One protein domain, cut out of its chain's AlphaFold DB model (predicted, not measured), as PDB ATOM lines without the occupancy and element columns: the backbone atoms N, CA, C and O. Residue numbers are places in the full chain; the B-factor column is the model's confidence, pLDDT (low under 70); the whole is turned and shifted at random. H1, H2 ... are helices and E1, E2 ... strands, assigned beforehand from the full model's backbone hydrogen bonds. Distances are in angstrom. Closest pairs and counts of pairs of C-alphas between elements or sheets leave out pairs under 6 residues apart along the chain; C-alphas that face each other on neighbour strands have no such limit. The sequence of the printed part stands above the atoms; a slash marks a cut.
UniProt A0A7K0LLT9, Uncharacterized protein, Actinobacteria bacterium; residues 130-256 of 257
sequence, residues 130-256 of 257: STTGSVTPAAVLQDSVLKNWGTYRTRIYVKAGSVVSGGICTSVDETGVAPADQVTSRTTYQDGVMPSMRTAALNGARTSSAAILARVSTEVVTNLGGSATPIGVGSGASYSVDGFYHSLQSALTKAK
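This is residues 130 to 256 of the 257 residues of an uncharacterized protein of Actinobacteria bacterium (UniProt A0A7K0LLT9). A twisted sheet of three long strands, E1, E4 and E5, has the long helix H4 and the shorter H2 packed over one face, and H3 packs on these two helices on the side away from the sheet. Beyond one end of the sheet, H1 packs on the first turns of H4, and the small hairpin of E2 and E3 makes that tip of an elongated whole. The printed part has 127 residues, with five named strands followed by four named helices along the chain: E1 E2 E3 E4 E5 H1 H2 H3 H4. The sheet runs E1 E4 E5, antiparallel throughout, and the class is mixed, helices and strands. The whole is compact, with a radius of gyration of the C-alphas of 14.1 A and spans of 46 by 29 by 21 A.

The inner strand of the sheet is E4, residues 151 to 159, between the edge strands E1, residues 130 to 135, and E5, residues 162 to 173. E1 and E4 are antiparallel at 158 degrees, with N 133 and O 154 within hydrogen-bond range at 2.9 A. E4 and E5 form a hairpin at 164 degrees, with N 155 and O 169 at 2.8 A and N 159 and O 162 at 2.8 A. E5 bends by 88 degrees at residue 165. The sheet is twisted, its C-alphas lying up to 4.4 A off the best plane. H4, residues 236 to 255, is on the sheet; its closest C-alphas to E1 are those of Ala 251 and Gly 133, 4.0 A apart. H2, residues 193 to 202, is on the same face at a height over the sheet of 9.2 A, over E5 and along the strands, at 18 degrees to E5 on the local plane. Helices on one face of a sheet make two layers here. H2 and H4 touch, closest at the C-alphas of Met 194 and Phe 244, 7.3 A, at a shallow tilt of 29 degrees, the same way; H4 does so with residues 237 to 244 alone. H3, residues 209 to 223, is not on the sheet. It forms helical hairpins with H2, where the C-alphas of Ile 212 and Ala 201 are closest at 5.0 A, and with H4, where those of Ser 209 and Leu 252 are closest at 5.8 A. H2, H3 and H4 are an up and down bundle, each running against the one before. H4 is the hub, and it also touches H1, residues 179 to 190, at a steep tilt of 64 degrees, closest at the C-alphas of Ala 237 and Tyr 189, 6.2 A. H1 only grazes the sheet. E2, residues 140 to 142, and E3, residues 145 to 147, form an antiparallel hairpin with N 142 and O 145 at 2.9 A. In H1, H2, H3 and H4 every O i to N i+4 pair is within hydrogen-bond range.

E1 begins at C-alpha 130, (-18.029, 51.217, -42.753), and is 17.1 A long. E4 is 26.4 A long and E5 26.7 A; E2 and E3 have three residues each. H1 and H2 are each 14.9 A long. H3 is 21.3 A long. H4, the longest helix, runs 28.7 A from C-alpha 236, (-17.583, 22.259, -41.978), to C-alpha 255, (-24.038, 49.951, -38.193).

The C-alphas farthest apart are those of Ser 144 and Ala 160, 47.4 A. The printed part has no cut. The link from H3 to H4, residues 224 to 235, is long. Mean pLDDT of the printed part is 78.1; residues 140 to 147, 204 to 207 and 223 to 238 are under 70.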
ATOM      1  N   SER A 130     -18.244  52.656 -42.854       90.62
ATOM      2  CA  SER A 130     -18.029  51.217 -42.753       90.62
ATOM      3  C   SER A 130     -18.134  50.754 -41.309       90.62
ATOM      4  O   SER A 130     -17.918  51.523 -40.373       90.62
ATOM      5  N   THR A 131     -18.475  49.483 -41.134       91.38
ATOM      6  CA  THR A 131     -18.410  48.794 -39.842       91.38
ATOM      7  C   THR A 131     -17.908  47.376 -40.048       91.38
ATOM      8  O   THR A 131     -18.065  46.814 -41.133       91.38
ATOM      9  N   THR A 132     -17.300  46.816 -39.006       92.06
ATOM     10  CA  THR A 132     -16.706  45.479 -39.042       92.06
ATOM     11  C   THR A 132     -17.262  44.640 -37.908       92.06
ATOM     12  O   THR A 132     -17.212  45.042 -36.740       92.06
ATOM     13  N   GLY A 133     -17.774  43.467 -38.241       92.75
ATOM     14  CA  GLY A 133     -18.078  42.402 -37.299       92.75
ATOM     15  C   GLY A 133     -17.044  41.292 -37.422       92.75
ATOM     16  O   GLY A 133     -16.506  41.054 -38.501       92.75
ATOM     17  N   SER A 134     -16.734  40.649 -36.302       91.94
ATOM     18  CA  SER A 134     -15.762  39.562 -36.240       91.94
ATOM     19  C   SER A 134     -16.264  38.503 -35.281       91.94
ATOM     20  O   SER A 134     -16.746  38.864 -34.206       91.94
ATOM     21  N   VAL A 135     -16.151  37.235 -35.664       90.25
ATOM     22  CA  VAL A 135     -16.543  36.084 -34.846       90.25
ATOM     23  C   VAL A 135     -15.582  34.934 -35.107       90.25
ATOM     24  O   VAL A 135     -15.237  34.658 -36.253       90.25
ATOM     25  N   THR A 136     -15.169  34.266 -34.037       87.06
ATOM     26  CA  THR A 136     -14.459  32.988 -34.087       87.06
ATOM     27  C   THR A 136     -15.430  31.944 -33.548       87.06
ATOM     28  O   THR A 136     -15.625  31.897 -32.331       87.06
ATOM     29  N   PRO A 137     -16.124  31.186 -34.412       78.56
ATOM     30  CA  PRO A 137     -17.043  30.168 -33.931       78.56
ATOM     31  C   PRO A 137     -16.305  29.081 -33.138       78.56
ATOM     32  O   PRO A 137     -15.098  28.874 -33.288       78.56
ATOM     33  N   ALA A 138     -17.029  28.395 -32.257       74.81
ATOM     34  CA  ALA A 138     -16.470  27.269 -31.521       74.81
ATOM     35  C   ALA A 138     -16.118  26.128 -32.488       74.81
ATOM     36  O   ALA A 138     -16.829  25.903 -33.466       74.81
ATOM     37  N   ALA A 139     -15.034  25.404 -32.207       70.88
ATOM     38  CA  ALA A 139     -14.631  24.264 -33.023       70.88
ATOM     39  C   ALA A 139     -15.761  23.223 -33.119       70.88
ATOM     40  O   ALA A 139     -16.451  22.949 -32.135       70.88
ATOM     41  N   VAL A 140     -15.931  22.630 -34.299       65.50
ATOM     42  CA  VAL A 140     -16.974  21.631 -34.574       65.50
ATOM     43  C   VAL A 140     -16.318  20.282 -34.833       65.50
ATOM     44  O   VAL A 140     -15.293  20.198 -35.504       65.50
ATOM     45  N   LEU A 141     -16.911  19.217 -34.296       61.56
ATOM     46  CA  LEU A 141     -16.523  17.843 -34.607       61.56
ATOM     47  C   LEU A 141     -16.927  17.506 -36.046       61.56
ATOM     48  O   LEU A 141     -18.113  17.473 -36.369       61.56
ATOM     49  N   GLN A 142     -15.936  17.232 -36.888       64.56
ATOM     50  CA  GLN A 142     -16.105  16.732 -38.248       64.56
ATOM     51  C   GLN A 142     -15.186  15.525 -38.441       64.56
ATOM     52  O   GLN A 142     -13.997  15.608 -38.149       64.56
ATOM     53  N   ASP A 143     -15.735  14.402 -38.907       66.81
ATOM     54  CA  ASP A 143     -14.990  13.148 -39.111       66.81
ATOM     55  C   ASP A 143     -14.189  12.714 -37.864       66.81
ATOM     56  O   ASP A 143     -13.048  12.268 -37.951       66.81
ATOM     57  N   SER A 144     -14.785  12.885 -36.677       66.06
ATOM     58  CA  SER A 144     -14.165  12.624 -35.363       66.06
ATOM     59  C   SER A 144     -12.974  13.527 -34.996       66.06
ATOM     60  O   SER A 144     -12.285  13.258 -34.013       66.06
ATOM     61  N   VAL A 145     -12.753  14.626 -35.725       61.44
ATOM     62  CA  VAL A 145     -11.720  15.634 -35.443       61.44
ATOM     63  C   VAL A 145     -12.372  16.989 -35.166       61.44
ATOM     64  O   VAL A 145     -13.273  17.424 -35.878       61.44
ATOM     65  N   LEU A 146     -11.921  17.683 -34.119       62.88
ATOM     66  CA  LEU A 146     -12.311  19.071 -33.862       62.88
ATOM     67  C   LEU A 146     -11.674  19.983 -34.912       62.88
ATOM     68  O   LEU A 146     -10.457  20.158 -34.924       62.88
ATOM     69  N   LYS A 147     -12.498  20.582 -35.772       66.94
ATOM     70  CA  LYS A 147     -12.067  21.548 -36.784       66.94
ATOM     71  C   LYS A 147     -12.459  22.966 -36.391       66.94
ATOM     72  O   LYS A 147     -13.575  23.225 -35.938       66.94
ATOM     73  N   ASN A 148     -11.529  23.889 -36.593       70.75
ATOM     74  CA  ASN A 148     -11.712  25.328 -36.460       70.75
ATOM     75  C   ASN A 148     -11.159  25.952 -37.743       70.75
ATOM     76  O   ASN A 148     -10.006  25.701 -38.081       70.75
ATOM     77  N   TRP A 149     -11.973  26.729 -38.456       74.50
ATOM     78  CA  TRP A 149     -11.569  27.369 -39.715       74.50
ATOM     79  C   TRP A 149     -11.090  28.811 -39.512       74.50
ATOM     80  O   TRP A 149     -10.832  29.524 -40.467       74.50
ATOM     81  N   GLY A 150     -10.951  29.253 -38.264       83.88
ATOM     82  CA  GLY A 150     -10.407  30.551 -37.907       83.88
ATOM     83  C   GLY A 150     -11.466  31.608 -37.611       83.88
ATOM     84  O   GLY A 150     -12.609  31.313 -37.249       83.88
ATOM     85  N   THR A 151     -11.051  32.872 -37.710       88.69
ATOM     86  CA  THR A 151     -11.878  34.031 -37.344       88.69
ATOM     87  C   THR A 151     -12.488  34.677 -38.581       88.69
ATOM     88  O   THR A 151     -11.772  35.240 -39.409       88.69
ATOM     89  N   TYR A 152     -13.816  34.688 -38.673       89.31
ATOM     90  CA  TYR A 152     -14.537  35.385 -39.734       89.31
ATOM     91  C   TYR A 152     -14.605  36.865 -39.435       89.31
ATOM     92  O   TYR A 152     -14.990  37.280 -38.340       89.31
ATOM     93  N   ARG A 153     -14.308  37.668 -40.449       91.12
ATOM     94  CA  ARG A 153     -14.513  39.109 -40.440       91.12
ATOM     95  C   ARG A 153     -15.425  39.482 -41.586       91.12
ATOM     96  O   ARG A 153     -15.160  39.135 -42.734       91.12
ATOM     97  N   THR A 154     -16.459  40.247 -41.265       91.69
ATOM     98  CA  THR A 154     -17.366  40.838 -42.242       91.69
ATOM     99  C   THR A 154     -17.330  42.347 -42.094       91.69
ATOM    100  O   THR A 154     -17.652  42.895 -41.038       91.69
ATOM    101  N   ARG A 155     -16.946  43.033 -43.169       91.50
ATOM    102  CA  ARG A 155     -17.012  44.487 -43.272       91.50
ATOM    103  C   ARG A 155     -18.179  44.870 -44.161       91.50
ATOM    104  O   ARG A 155     -18.267  44.407 -45.296       91.50
ATOM    105  N   ILE A 156     -19.027  45.763 -43.667       90.50
ATOM    106  CA  ILE A 156     -20.126  46.332 -44.444       90.50
ATOM    107  C   ILE A 156     -19.913  47.822 -44.681       90.50
ATOM    108  O   ILE A 156     -19.428  48.538 -43.800       90.50
ATOM    109  N   TYR A 157     -20.310  48.291 -45.858       89.12
ATOM    110  CA  TYR A 157     -20.348  49.702 -46.221       89.12
ATOM    111  C   TYR A 157     -21.788  50.187 -46.260       89.12
ATOM    112  O   TYR A 157     -22.636  49.582 -46.912       89.12
ATOM    113  N   VAL A 158     -22.061  51.294 -45.575       87.94
ATOM    114  CA  VAL A 158     -23.412  51.810 -45.365       87.94
ATOM    115  C   VAL A 158     -23.529  53.219 -45.917       87.94
ATOM    116  O   VAL A 158     -22.699  54.082 -45.644       87.94
ATOM    117  N   LYS A 159     -24.597  53.464 -46.675       88.31
ATOM    118  CA  LYS A 159     -24.969  54.769 -47.220       88.31
ATOM    119  C   LYS A 159     -26.454  54.996 -46.985       88.31
ATOM    120  O   LYS A 159     -27.272  54.149 -47.326       88.31
ATOM    121  N   ALA A 160     -26.808  56.149 -46.421       85.38
ATOM    122  CA  ALA A 160     -28.202  56.536 -46.182       85.38
ATOM    123  C   ALA A 160     -29.042  55.480 -45.425       85.38
ATOM    124  O   ALA A 160     -30.221  55.304 -45.728       85.38
ATOM    125  N   GLY A 161     -28.438  54.792 -44.446       83.06
ATOM    126  CA  GLY A 161     -29.113  53.752 -43.661       83.06
ATOM    127  C   GLY A 161     -29.356  52.458 -44.439       83.06
ATOM    128  O   GLY A 161     -30.342  51.772 -44.210       83.06
ATOM    129  N   SER A 162     -28.517  52.139 -45.421       83.44
ATOM    130  CA  SER A 162     -28.593  50.879 -46.164       83.44
ATOM    131  C   SER A 162     -27.208  50.407 -46.572       83.44
ATOM    132  O   SER A 162     -26.325  51.227 -46.828       83.44
ATOM    133  N   VAL A 163     -27.022  49.090 -46.644       86.38
ATOM    134  CA  VAL A 163     -25.789  48.500 -47.172       86.38
ATOM    135  C   VAL A 163     -25.657  48.862 -48.656       86.38
ATOM    136  O   VAL A 163     -26.626  48.801 -49.412       86.38
ATOM    137  N   VAL A 164     -24.470  49.305 -49.066       83.94
ATOM    138  CA  VAL A 164     -24.167  49.663 -50.459       83.94
ATOM    139  C   VAL A 164     -24.086  48.391 -51.306       83.94
ATOM    140  O   VAL A 164     -23.591  47.373 -50.833       83.94
ATOM    141  N   SER A 165     -24.524  48.447 -52.568       80.50
ATOM    142  CA  SER A 165     -24.364  47.331 -53.513       80.50
ATOM    143  C   SER A 165     -22.901  46.888 -53.604       80.50
ATOM    144  O   SER A 165     -22.012  47.722 -53.782       80.50
ATOM    145  N   GLY A 166     -22.664  45.583 -53.457       79.69
ATOM    146  CA  GLY A 166     -21.325  44.988 -53.381       79.69
ATOM    147  C   GLY A 166     -20.568  45.291 -52.080       79.69
ATOM    148  O   GLY A 166     -19.499  44.748 -51.857       79.69
ATOM    149  N   GLY A 167     -21.128  46.100 -51.179       85.62
ATOM    150  CA  GLY A 167     -20.479  46.608 -49.976       85.62
ATOM    151  C   GLY A 167     -20.424  45.634 -48.800       85.62
ATOM    152  O   GLY A 167     -20.393  46.109 -47.670       85.62
ATOM    153  N   ILE A 168     -20.439  44.319 -49.035       88.25
ATOM    154  CA  ILE A 168     -20.189  43.292 -48.014       88.25
ATOM    155  C   ILE A 168     -18.902  42.568 -48.395       88.25
ATOM    156  O   ILE A 168     -18.854  41.846 -49.389       88.25
ATOM    157  N   CYS A 169     -17.856  42.780 -47.608       87.75
ATOM    158  CA  CYS A 169     -16.565  42.135 -47.783       87.75
ATOM    159  C   CYS A 169     -16.377  41.119 -46.660       87.75
ATOM    160  O   CYS A 169     -16.651  41.439 -45.502       87.75
ATOM    161  N   THR A 170     -15.853  39.938 -46.978       87.44
ATOM    162  CA  THR A 170     -15.549  38.913 -45.976       87.44
ATOM    163  C   THR A 170     -14.123  38.413 -46.093       87.44
ATOM    164  O   THR A 170     -13.572  38.388 -47.190       87.44
ATOM    165  N   SER A 171     -13.545  38.019 -44.966       87.75
ATOM    166  CA  SER A 171     -12.264  37.318 -44.883       87.75
ATOM    167  C   SER A 171     -12.298  36.337 -43.722       87.75
ATOM    168  O   SER A 171     -12.957  36.611 -42.713       87.75
ATOM    169  N   VAL A 172     -11.528  35.262 -43.828       87.19
ATOM    170  CA  VAL A 172     -11.303  34.313 -42.739       87.19
ATOM    171  C   VAL A 172      -9.826  34.365 -42.360       87.19
ATOM    172  O   VAL A 172      -8.954  34.243 -43.213       87.19
ATOM    173  N   ASP A 173      -9.540  34.636 -41.089       87.62
ATOM    174  CA  ASP A 173      -8.184  34.586 -40.542       87.62
ATOM    175  C   ASP A 173      -7.892  33.166 -40.051       87.62
ATOM    176  O   ASP A 173      -8.361  32.763 -38.983       87.62
ATOM    177  N   GLU A 174      -7.125  32.431 -40.855       84.94
ATOM    178  CA  GLU A 174      -6.809  31.012 -40.669       84.94
ATOM    179  C   GLU A 174      -5.416  30.775 -40.064       84.94
ATOM    180  O   GLU A 174      -4.875  29.675 -40.154       84.94
ATOM    181  N   THR A 175      -4.813  31.792 -39.434       81.94
ATOM    182  CA  THR A 175      -3.420  31.747 -38.937       81.94
ATOM    183  C   THR A 175      -3.141  30.579 -37.968       81.94
ATOM    184  O   THR A 175      -1.993  30.170 -37.815       81.94
ATOM    185  N   GLY A 176      -4.175  30.003 -37.340       76.62
ATOM    186  CA  GLY A 176      -4.087  28.832 -36.454       76.62
ATOM    187  C   GLY A 176      -4.652  27.522 -37.024       76.62
ATOM    188  O   GLY A 176      -4.852  26.580 -36.263       76.62
ATOM    189  N   VAL A 177      -4.959  27.462 -38.320       79.38
ATOM    190  CA  VAL A 177      -5.614  26.319 -38.977       79.38
ATOM    191  C   VAL A 177      -4.577  25.480 -39.720       79.38
ATOM    192  O   VAL A 177      -3.668  26.029 -40.342       79.38
ATOM    193  N   ALA A 178      -4.693  24.150 -39.681       80.75
ATOM    194  CA  ALA A 178      -3.777  23.263 -40.396       80.75
ATOM    195  C   ALA A 178      -3.872  23.468 -41.928       80.75
ATOM    196  O   ALA A 178      -4.972  23.675 -42.438       80.75
ATOM    197  N   PRO A 179      -2.772  23.351 -42.703       80.69
ATOM    198  CA  PRO A 179      -2.788  23.636 -44.144       80.69
ATOM    199  C   PRO A 179      -3.817  22.836 -44.958       80.69
ATOM    200  O   PRO A 179      -4.438  23.375 -45.869       80.69
ATOM    201  N   ALA A 180      -4.037  21.561 -44.620       74.88
ATOM    202  CA  ALA A 180      -5.044  20.726 -45.286       74.88
ATOM    203  C   ALA A 180      -6.479  21.235 -45.047       74.88
ATOM    204  O   ALA A 180      -7.331  21.189 -45.939       74.88
ATOM    205  N   ASP A 181      -6.732  21.783 -43.859       75.56
ATOM    206  CA  ASP A 181      -8.006  22.407 -43.529       75.56
ATOM    207  C   ASP A 181      -8.114  23.802 -44.174       75.56
ATOM    208  O   ASP A 181      -9.159  24.135 -44.718       75.56
ATOM    209  N   GLN A 182      -7.039  24.588 -44.281       80.00
ATOM    210  CA  GLN A 182      -7.078  25.860 -45.031       80.00
ATOM    211  C   GLN A 182      -7.518  25.659 -46.494       80.00
ATOM    212  O   GLN A 182      -8.360  26.392 -47.017       80.00
ATOM    213  N   VAL A 183      -7.013  24.614 -47.164       78.25
ATOM    214  CA  VAL A 183      -7.423  24.283 -48.542       78.25
ATOM    215  C   VAL A 183      -8.909  23.929 -48.609       78.25
ATOM    216  O   VAL A 183      -9.620  24.418 -49.492       78.25
ATOM    217  N   THR A 184      -9.391  23.113 -47.672       75.38
ATOM    218  CA  THR A 184     -10.804  22.708 -47.609       75.38
ATOM    219  C   THR A 184     -11.707  23.911 -47.328       75.38
ATOM    220  O   THR A 184     -12.696  24.113 -48.031       75.38
ATOM    221  N   SER A 185     -11.326  24.751 -46.365       76.88
ATOM    222  CA  SER A 185     -12.000  26.004 -46.025       76.88
ATOM    223  C   SER A 185     -12.189  26.887 -47.244       76.88
ATOM    224  O   SER A 185     -13.307  27.293 -47.573       76.88
ATOM    225  N   ARG A 186     -11.085  27.142 -47.951       78.62
ATOM    226  CA  ARG A 186     -11.061  28.043 -49.091       78.62
ATOM    227  C   ARG A 186     -11.927  27.525 -50.231       78.62
ATOM    228  O   ARG A 186     -12.881  28.184 -50.628       78.62
ATOM    229  N   THR A 187     -11.630  26.317 -50.698       73.25
ATOM    230  CA  THR A 187     -12.246  25.752 -51.908       73.25
ATOM    231  C   THR A 187     -13.707  25.366 -51.714       73.25
ATOM    232  O   THR A 187     -14.517  25.555 -52.617       73.25
ATOM    233  N   THR A 188     -14.066  24.836 -50.542       70.62
ATOM    234  CA  THR A 188     -15.412  24.295 -50.307       70.62
ATOM    235  C   THR A 188     -16.355  25.355 -49.746       70.62
ATOM    236  O   THR A 188     -17.524  25.400 -50.126       70.62
ATOM    237  N   TYR A 189     -15.871  26.239 -48.865       74.75
ATOM    238  CA  TYR A 189     -16.750  27.138 -48.111       74.75
ATOM    239  C   TYR A 189     -16.584  28.613 -48.474       74.75
ATOM    240  O   TYR A 189     -17.592  29.287 -48.698       74.75
ATOM    241  N   GLN A 190     -15.356  29.125 -48.573       76.56
ATOM    242  CA  GLN A 190     -15.135  30.540 -48.896       76.56
ATOM    243  C   GLN A 190     -15.439  30.852 -50.366       76.56
ATOM    244  O   GLN A 190     -16.085  31.860 -50.642       76.56
ATOM    245  N   ASP A 191     -15.052  29.968 -51.287       75.56
ATOM    246  CA  ASP A 191     -15.308  30.127 -52.723       75.56
ATOM    247  C   ASP A 191     -16.675  29.561 -53.149       75.56
ATOM    248  O   ASP A 191     -17.251  30.010 -54.139       75.56
ATOM    249  N   GLY A 192     -17.221  28.604 -52.391       72.94
ATOM    250  CA  GLY A 192     -18.514  27.977 -52.680       72.94
ATOM    251  C   GLY A 192     -19.697  28.660 -51.989       72.94
ATOM    252  O   GLY A 192     -20.610  29.171 -52.636       72.94
ATOM    253  N   VAL A 193     -19.686  28.672 -50.655       73.94
ATOM    254  CA  VAL A 193     -20.860  28.986 -49.819       73.94
ATOM    255  C   VAL A 193     -20.975  30.482 -49.492       73.94
ATOM    256  O   VAL A 193     -22.056  31.066 -49.543       73.94
ATOM    257  N   MET A 194     -19.868  31.148 -49.161       79.19
ATOM    258  CA  MET A 194     -19.887  32.572 -48.785       79.19
ATOM    259  C   MET A 194     -20.356  33.539 -49.889       79.19
ATOM    260  O   MET A 194     -21.014  34.532 -49.548       79.19
ATOM    261  N   PRO A 195     -20.076  33.320 -51.189       82.69
ATOM    262  CA  PRO A 195     -20.517  34.228 -52.243       82.69
ATOM    263  C   PRO A 195     -22.041  34.262 -52.407       82.69
ATOM    264  O   PRO A 195     -22.608  35.338 -52.631       82.69
ATOM    265  N   SER A 196     -22.721  33.123 -52.245       80.75
ATOM    266  CA  SER A 196     -24.182  33.055 -52.344       80.75
ATOM    267  C   SER A 196     -24.852  33.763 -51.162       80.75
ATOM    268  O   SER A 196     -25.700  34.634 -51.366       80.75
ATOM    269  N   MET A 197     -24.364  33.546 -49.934       83.75
ATOM    270  CA  MET A 197     -24.829  34.267 -48.739       83.75
ATOM    271  C   MET A 197     -24.605  35.782 -48.842       83.75
ATOM    272  O   MET A 197     -25.466  36.580 -48.461       83.75
ATOM    273  N   ARG A 198     -23.461  36.207 -49.395       84.88
ATOM    274  CA  ARG A 198     -23.174  37.624 -49.664       84.88
ATOM    275  C   ARG A 198     -24.176  38.214 -50.654       84.88
ATOM    276  O   ARG A 198     -24.666  39.323 -50.443       84.88
ATOM    277  N   THR A 199     -24.492  37.468 -51.707       84.88
ATOM    278  CA  THR A 199     -25.484  37.861 -52.713       84.88
ATOM    279  C   THR A 199     -26.872  37.982 -52.082       84.88
ATOM    280  O   THR A 199     -27.522  39.016 -52.225       84.88
ATOM    281  N   ALA A 200     -27.290  37.005 -51.275       84.56
ATOM    282  CA  ALA A 200     -28.564  37.035 -50.558       84.56
ATOM    283  C   ALA A 200     -28.681  38.218 -49.581       84.56
ATOM    284  O   ALA A 200     -29.717  38.890 -49.522       84.56
ATOM    285  N   ALA A 201     -27.606  38.539 -48.857       83.62
ATOM    286  CA  ALA A 201     -27.568  39.701 -47.970       83.62
ATOM    287  C   ALA A 201     -27.804  41.021 -48.736       83.62
ATOM    288  O   ALA A 201     -28.494  41.918 -48.238       83.62
ATOM    289  N   LEU A 202     -27.288  41.114 -49.965       83.50
ATOM    290  CA  LEU A 202     -27.409  42.278 -50.850       83.50
ATOM    291  C   LEU A 202     -28.709  42.310 -51.674       83.50
ATOM    292  O   LEU A 202     -29.069  43.370 -52.188       83.50
ATOM    293  N   ASN A 203     -29.424  41.189 -51.789       74.81
ATOM    294  CA  ASN A 203     -30.646  41.080 -52.585       74.81
ATOM    295  C   ASN A 203     -31.824  41.813 -51.928       74.81
ATOM    296  O   ASN A 203     -32.572  41.254 -51.134       74.81
ATOM    297  N   GLY A 204     -32.018  43.087 -52.266       62.59
ATOM    298  CA  GLY A 204     -33.199  43.858 -51.872       62.59
ATOM    299  C   GLY A 204     -32.903  45.336 -51.631       62.59
ATOM    300  O   GLY A 204     -31.807  45.721 -51.228       62.59
ATOM    301  N   ALA A 205     -33.894  46.194 -51.865       56.00
ATOM    302  CA  ALA A 205     -33.775  47.621 -51.590       56.00
ATOM    303  C   ALA A 205     -34.022  47.915 -50.100       56.00
ATOM    304  O   ALA A 205     -34.995  47.428 -49.538       56.00
ATOM    305  N   ARG A 206     -33.173  48.758 -49.485       58.62
ATOM    306  CA  ARG A 206     -33.347  49.354 -48.139       58.62
ATOM    307  C   ARG A 206     -33.926  48.403 -47.084       58.62
ATOM    308  O   ARG A 206     -35.067  48.547 -46.655       58.62
ATOM    309  N   THR A 207     -33.124  47.451 -46.640       67.19
ATOM    310  CA  THR A 207     -33.567  46.437 -45.681       67.19
ATOM    311  C   THR A 207     -32.937  46.644 -44.315       67.19
ATOM    312  O   THR A 207     -31.733  46.878 -44.228       67.19
ATOM    313  N   SER A 208     -33.758  46.538 -43.268       81.31
ATOM    314  CA  SER A 208     -33.306  46.469 -41.877       81.31
ATOM    315  C   SER A 208     -32.340  45.301 -41.674       81.31
ATOM    316  O   SER A 208     -32.346  44.338 -42.451       81.31
ATOM    317  N   SER A 209     -31.556  45.344 -40.593       84.62
ATOM    318  CA  SER A 209     -30.671  44.236 -40.210       84.62
ATOM    319  C   SER A 209     -31.403  42.885 -40.190       84.62
ATOM    320  O   SER A 209     -30.894  41.902 -40.720       84.62
ATOM    321  N   ALA A 210     -32.633  42.853 -39.666       84.94
ATOM    322  CA  ALA A 210     -33.458  41.645 -39.602       84.94
ATOM    323  C   ALA A 210     -33.811  41.083 -40.989       84.94
ATOM    324  O   ALA A 210     -33.709  39.882 -41.212       84.94
ATOM    325  N   ALA A 211     -34.179  41.943 -41.941       85.06
ATOM    326  CA  ALA A 211     -34.520  41.511 -43.293       85.06
ATOM    327  C   ALA A 211     -33.291  41.018 -44.078       85.06
ATOM    328  O   ALA A 211     -33.411  40.092 -44.878       85.06
ATOM    329  N   ILE A 212     -32.113  41.608 -43.842       86.50
ATOM    330  CA  ILE A 212     -30.847  41.125 -44.418       86.50
ATOM    331  C   ILE A 212     -30.542  39.719 -43.895       86.50
ATOM    332  O   ILE A 212     -30.305  38.810 -44.688       86.50
ATOM    333  N   LEU A 213     -30.592  39.533 -42.574       87.56
ATOM    334  CA  LEU A 213     -30.301  38.247 -41.942       87.56
ATOM    335  C   LEU A 213     -31.310  37.167 -42.351       87.56
ATOM    336  O   LEU A 213     -30.897  36.059 -42.673       87.56
ATOM    337  N   ALA A 214     -32.601  37.497 -42.451       86.25
ATOM    338  CA  ALA A 214     -33.633  36.555 -42.891       86.25
ATOM    339  C   ALA A 214     -33.381  36.006 -44.306       86.25
ATOM    340  O   ALA A 214     -33.597  34.820 -44.558       86.25
ATOM    341  N   ARG A 215     -32.885  36.837 -45.233       87.31
ATOM    342  CA  ARG A 215     -32.508  36.373 -46.578       87.31
ATOM    343  C   ARG A 215     -31.297  35.463 -46.562       87.31
ATOM    344  O   ARG A 215     -31.310  34.461 -47.262       87.31
ATOM    345  N   VAL A 216     -30.285  35.788 -45.758       86.62
ATOM    346  CA  VAL A 216     -29.120  34.910 -45.576       86.62
ATOM    347  C   VAL A 216     -29.566  33.561 -45.015       86.62
ATOM    348  O   VAL A 216     -29.182  32.531 -45.551       86.62
ATOM    349  N   SER A 217     -30.432  33.549 -44.000       81.62
ATOM    350  CA  SER A 217     -30.985  32.305 -43.455       81.62
ATOM    351  C   SER A 217     -31.803  31.526 -44.487       81.62
ATOM    352  O   SER A 217     -31.705  30.307 -44.536       81.62
ATOM    353  N   THR A 218     -32.581  32.213 -45.329       82.75
ATOM    354  CA  THR A 218     -33.352  31.565 -46.403       82.75
ATOM    355  C   THR A 218     -32.424  30.924 -47.429       82.75
ATOM    356  O   THR A 218     -32.593  29.753 -47.728       82.75
ATOM    357  N   GLU A 219     -31.418  31.663 -47.900       83.75
ATOM    358  CA  GLU A 219     -30.404  31.192 -48.853       83.75
ATOM    359  C   GLU A 219     -29.691  29.932 -48.356       83.75
ATOM    360  O   GLU A 219     -29.515  28.962 -49.091       83.75
ATOM    361  N   VAL A 220     -29.323  29.941 -47.078       77.38
ATOM    362  CA  VAL A 220     -28.713  28.806 -46.392       77.38
ATOM    363  C   VAL A 220     -29.644  27.588 -46.425       77.38
ATOM    364  O   VAL A 220     -29.233  26.515 -46.856       77.38
ATOM    365  N   VAL A 221     -30.916  27.756 -46.052       73.50
ATOM    366  CA  VAL A 221     -31.903  26.662 -46.043       73.50
ATOM    367  C   VAL A 221     -32.188  26.129 -47.451       73.50
ATOM    368  O   VAL A 221     -32.311  24.918 -47.628       73.50
ATOM    369  N   THR A 222     -32.299  27.004 -48.454       73.25
ATOM    370  CA  THR A 222     -32.704  26.617 -49.814       73.25
ATOM    371  C   THR A 222     -31.574  25.992 -50.620       73.25
ATOM    372  O   THR A 222     -31.817  25.016 -51.325       73.25
ATOM    373  N   ASN A 223     -30.354  26.530 -50.527       66.88
ATOM    374  CA  ASN A 223     -29.268  26.176 -51.447       66.88
ATOM    375  C   ASN A 223     -28.185  25.294 -50.819       66.88
ATOM    376  O   ASN A 223     -27.441  24.646 -51.551       66.88
ATOM    377  N   LEU A 224     -28.101  25.225 -49.486       64.06
ATOM    378  CA  LEU A 224     -27.122  24.378 -48.784       64.06
ATOM    379  C   LEU A 224     -27.766  23.153 -48.114       64.06
ATOM    380  O   LEU A 224     -27.070  22.343 -47.500       64.06
ATOM    381  N   GLY A 225     -29.089  23.012 -48.254       59.16
ATOM    382  CA  GLY A 225     -29.891  21.970 -47.622       59.16
ATOM    383  C   GLY A 225     -30.027  22.164 -46.109       59.16
ATOM    384  O   GLY A 225     -29.238  22.852 -45.463       59.16
ATOM    385  N   GLY A 226     -31.016  21.504 -45.501       52.38
ATOM    386  CA  GLY A 226     -31.235  21.534 -44.045       52.38
ATOM    387  C   GLY A 226     -30.064  21.010 -43.191       52.38
ATOM    388  O   GLY A 226     -30.149  21.055 -41.971       52.38
ATOM    389  N   SER A 227     -28.981  20.524 -43.812       48.34
ATOM    390  CA  SER A 227     -27.714  20.138 -43.175       48.34
ATOM    391  C   SER A 227     -26.800  21.314 -42.819       48.34
ATOM    392  O   SER A 227     -25.896  21.149 -42.005       48.34
ATOM    393  N   ALA A 228     -27.005  22.488 -43.419       53.12
ATOM    394  CA  ALA A 228     -26.313  23.719 -43.063       53.12
ATOM    395  C   ALA A 228     -27.289  24.615 -42.296       53.12
ATOM    396  O   ALA A 228     -27.804  25.592 -42.819       53.12
ATOM    397  N   THR A 229     -27.632  24.271 -41.063       55.19
ATOM    398  CA  THR A 229     -28.397  25.183 -40.206       55.19
ATOM    399  C   THR A 229     -27.497  26.344 -39.763       55.19
ATOM    400  O   THR A 229     -26.321  26.125 -39.470       55.19
ATOM    401  N   PRO A 230     -28.024  27.580 -39.629       51.44
ATOM    402  CA  PRO A 230     -27.282  28.699 -39.034       51.44
ATOM    403  C   PRO A 230     -26.870  28.455 -37.580       51.44
ATOM    404  O   PRO A 230     -26.181  29.279 -37.003       51.44
ATOM    405  N   ILE A 231     -27.363  27.373 -36.967       49.22
ATOM    406  CA  ILE A 231     -27.140  27.004 -35.578       49.22
ATOM    407  C   ILE A 231     -27.008  25.485 -35.524       49.22
ATOM    408  O   ILE A 231     -28.004  24.782 -35.679       49.22
ATOM    409  N   GLY A 232     -25.785  25.017 -35.261       47.41
ATOM    410  CA  GLY A 232     -25.489  23.675 -34.762       47.41
ATOM    411  C   GLY A 232     -25.752  22.510 -35.725       47.41
ATOM    412  O   GLY A 232     -26.788  22.422 -36.362       47.41
ATOM    413  N   VAL A 233     -24.837  21.539 -35.682       41.09
ATOM    414  CA  VAL A 233     -24.899  20.181 -36.258       41.09
ATOM    415  C   VAL A 233     -24.304  20.009 -37.675       41.09
ATOM    416  O   VAL A 233     -24.892  20.373 -38.686       41.09
ATOM    417  N   GLY A 234     -23.130  19.356 -37.739       51.53
ATOM    418  CA  GLY A 234     -22.896  18.255 -38.687       51.53
ATOM    419  C   GLY A 234     -21.761  18.351 -39.717       51.53
ATOM    420  O   GLY A 234     -21.265  17.304 -40.122       51.53
ATOM    421  N   SER A 235     -21.327  19.533 -40.165       61.06
ATOM    422  CA  SER A 235     -20.305  19.634 -41.228       61.06
ATOM    423  C   SER A 235     -19.524  20.953 -41.193       61.06
ATOM    424  O   SER A 235     -19.975  21.934 -40.597       61.06
ATOM    425  N   GLY A 236     -18.362  21.017 -41.856       62.94
ATOM    426  CA  GLY A 236     -17.583  22.259 -41.978       62.94
ATOM    427  C   GLY A 236     -18.335  23.410 -42.671       62.94
ATOM    428  O   GLY A 236     -18.017  24.577 -42.437       62.94
ATOM    429  N   ALA A 237     -19.386  23.103 -43.446       65.50
ATOM    430  CA  ALA A 237     -20.274  24.097 -44.045       65.50
ATOM    431  C   ALA A 237     -21.057  24.866 -42.976       65.50
ATOM    432  O   ALA A 237     -21.114  26.094 -43.028       65.50
ATOM    433  N   SER A 238     -21.592  24.164 -41.973       69.25
ATOM    434  CA  SER A 238     -22.377  24.756 -40.883       69.25
ATOM    435  C   SER A 238     -21.545  25.759 -40.078       69.25
ATOM    436  O   SER A 238     -22.038  26.831 -39.745       69.25
ATOM    437  N   TYR A 239     -20.255  25.478 -39.853       74.12
ATOM    438  CA  TYR A 239     -19.335  26.427 -39.211       74.12
ATOM    439  C   TYR A 239     -19.117  27.690 -40.053       74.12
ATOM    440  O   TYR A 239     -19.103  28.800 -39.525       74.12
ATOM    441  N   SER A 240     -18.944  27.538 -41.368       76.19
ATOM    442  CA  SER A 240     -18.697  28.679 -42.255       76.19
ATOM    443  C   SER A 240     -19.929  29.562 -42.426       76.19
ATOM    444  O   SER A 240     -19.812  30.789 -42.493       76.19
ATOM    445  N   VAL A 241     -21.112  28.949 -42.438       79.19
ATOM    446  CA  VAL A 241     -22.400  29.645 -42.379       79.19
ATOM    447  C   VAL A 241     -22.538  30.403 -41.059       79.19
ATOM    448  O   VAL A 241     -22.829  31.597 -41.087       79.19
ATOM    449  N   ASP A 242     -22.278  29.749 -39.926       79.81
ATOM    450  CA  ASP A 242     -22.363  30.340 -38.585       79.81
ATOM    451  C   ASP A 242     -21.408  31.538 -38.422       79.81
ATOM    452  O   ASP A 242     -21.805  32.650 -38.054       79.81
ATOM    453  N   GLY A 243     -20.147  31.356 -38.820       84.50
ATOM    454  CA  GLY A 243     -19.127  32.398 -38.797       84.50
ATOM    455  C   GLY A 243     -19.451  33.592 -39.693       84.50
ATOM    456  O   GLY A 243     -19.321  34.748 -39.265       84.50
ATOM    457  N   PHE A 244     -19.933  33.354 -40.915       86.88
ATOM    458  CA  PHE A 244     -20.424  34.429 -41.778       86.88
ATOM    459  C   PHE A 244     -21.628  35.140 -41.152       86.88
ATOM    460  O   PHE A 244     -21.624  36.366 -41.037       86.88
ATOM    461  N   TYR A 245     -22.640  34.384 -40.727       87.81
ATOM    462  CA  TYR A 245     -23.897  34.917 -40.219       87.81
ATOM    463  C   TYR A 245     -23.671  35.801 -38.993       87.81
ATOM    464  O   TYR A 245     -24.100  36.958 -38.975       87.81
ATOM    465  N   HIS A 246     -22.929  35.317 -37.997       89.00
ATOM    466  CA  HIS A 246     -22.688  36.076 -36.775       89.00
ATOM    467  C   HIS A 246     -21.706  37.237 -36.970       89.00
ATOM    468  O   HIS A 246     -21.895  38.305 -36.375       89.00
ATOM    469  N   SER A 247     -20.696  37.106 -37.840       92.44
ATOM    470  CA  SER A 247     -19.837  38.251 -38.176       92.44
ATOM    471  C   SER A 247     -20.613  39.335 -38.937       92.44
ATOM    472  O   SER A 247     -20.453  40.521 -38.640       92.44
ATOM    473  N   LEU A 248     -21.523  38.963 -39.842       91.94
ATOM    474  CA  LEU A 248     -22.427  39.897 -40.516       91.94
ATOM    475  C   LEU A 248     -23.407  40.545 -39.530       91.94
ATOM    476  O   LEU A 248     -23.537  41.768 -39.522       91.94
ATOM    477  N   GLN A 249     -24.052  39.767 -38.660       91.75
ATOM    478  CA  GLN A 249     -24.957  40.267 -37.620       91.75
ATOM    479  C   GLN A 249     -24.258  41.277 -36.701       91.75
ATOM    480  O   GLN A 249     -24.809  42.341 -36.405       91.75
ATOM    481  N   SER A 250     -23.023  40.982 -36.292       92.75
ATOM    482  CA  SER A 250     -22.185  41.888 -35.503       92.75
ATOM    483  C   SER A 250     -21.916  43.200 -36.252       92.75
ATOM    484  O   SER A 250     -22.071  44.283 -35.681       92.75
ATOM    485  N   ALA A 251     -21.589  43.132 -37.548       92.50
ATOM    486  CA  ALA A 251     -21.376  44.316 -38.382       92.50
ATOM    487  C   ALA A 251     -22.659  45.161 -38.517       92.50
ATOM    488  O   ALA A 251     -22.640  46.368 -38.270       92.50
ATOM    489  N   LEU A 252     -23.788  44.521 -38.833       91.56
ATOM    490  CA  LEU A 252     -25.102  45.156 -38.985       91.56
ATOM    491  C   LEU A 252     -25.559  45.855 -37.696       91.56
ATOM    492  O   LEU A 252     -25.996  47.007 -37.727       91.56
ATOM    493  N   THR A 253     -25.361  45.205 -36.548       91.19
ATOM    494  CA  THR A 253     -25.682  45.767 -35.226       91.19
ATOM    495  C   THR A 253     -24.864  47.027 -34.948       91.19
ATOM    496  O   THR A 253     -25.411  48.057 -34.550       91.19
ATOM    497  N   LYS A 254     -23.552  46.990 -35.218       90.62
ATOM    498  CA  LYS A 254     -22.670  48.164 -35.081       90.62
ATOM    499  C   LYS A 254     -23.063  49.297 -36.030       90.62
ATOM    500  O   LYS A 254     -22.934  50.465 -35.664       90.62
ATOM    501  N   ALA A 255     -23.555  48.970 -37.224       87.62
ATOM    502  CA  ALA A 255     -24.038  49.951 -38.193       87.62
ATOM    503  C   ALA A 255     -25.379  50.597 -37.819       87.62
ATOM    504  O   ALA A 255     -25.713  51.633 -38.397       87.62
ATOM    505  N   LYS A 256     -26.113  50.034 -36.847       86.62
ATOM    506  CA  LYS A 256     -27.436  50.509 -36.405       86.62
ATOM    507  C   LYS A 256     -28.440  50.601 -37.565       86.62
ATOM    508  O   LYS A 256     -29.124  51.616 -37.712       86.62
TER     509      LYS A 256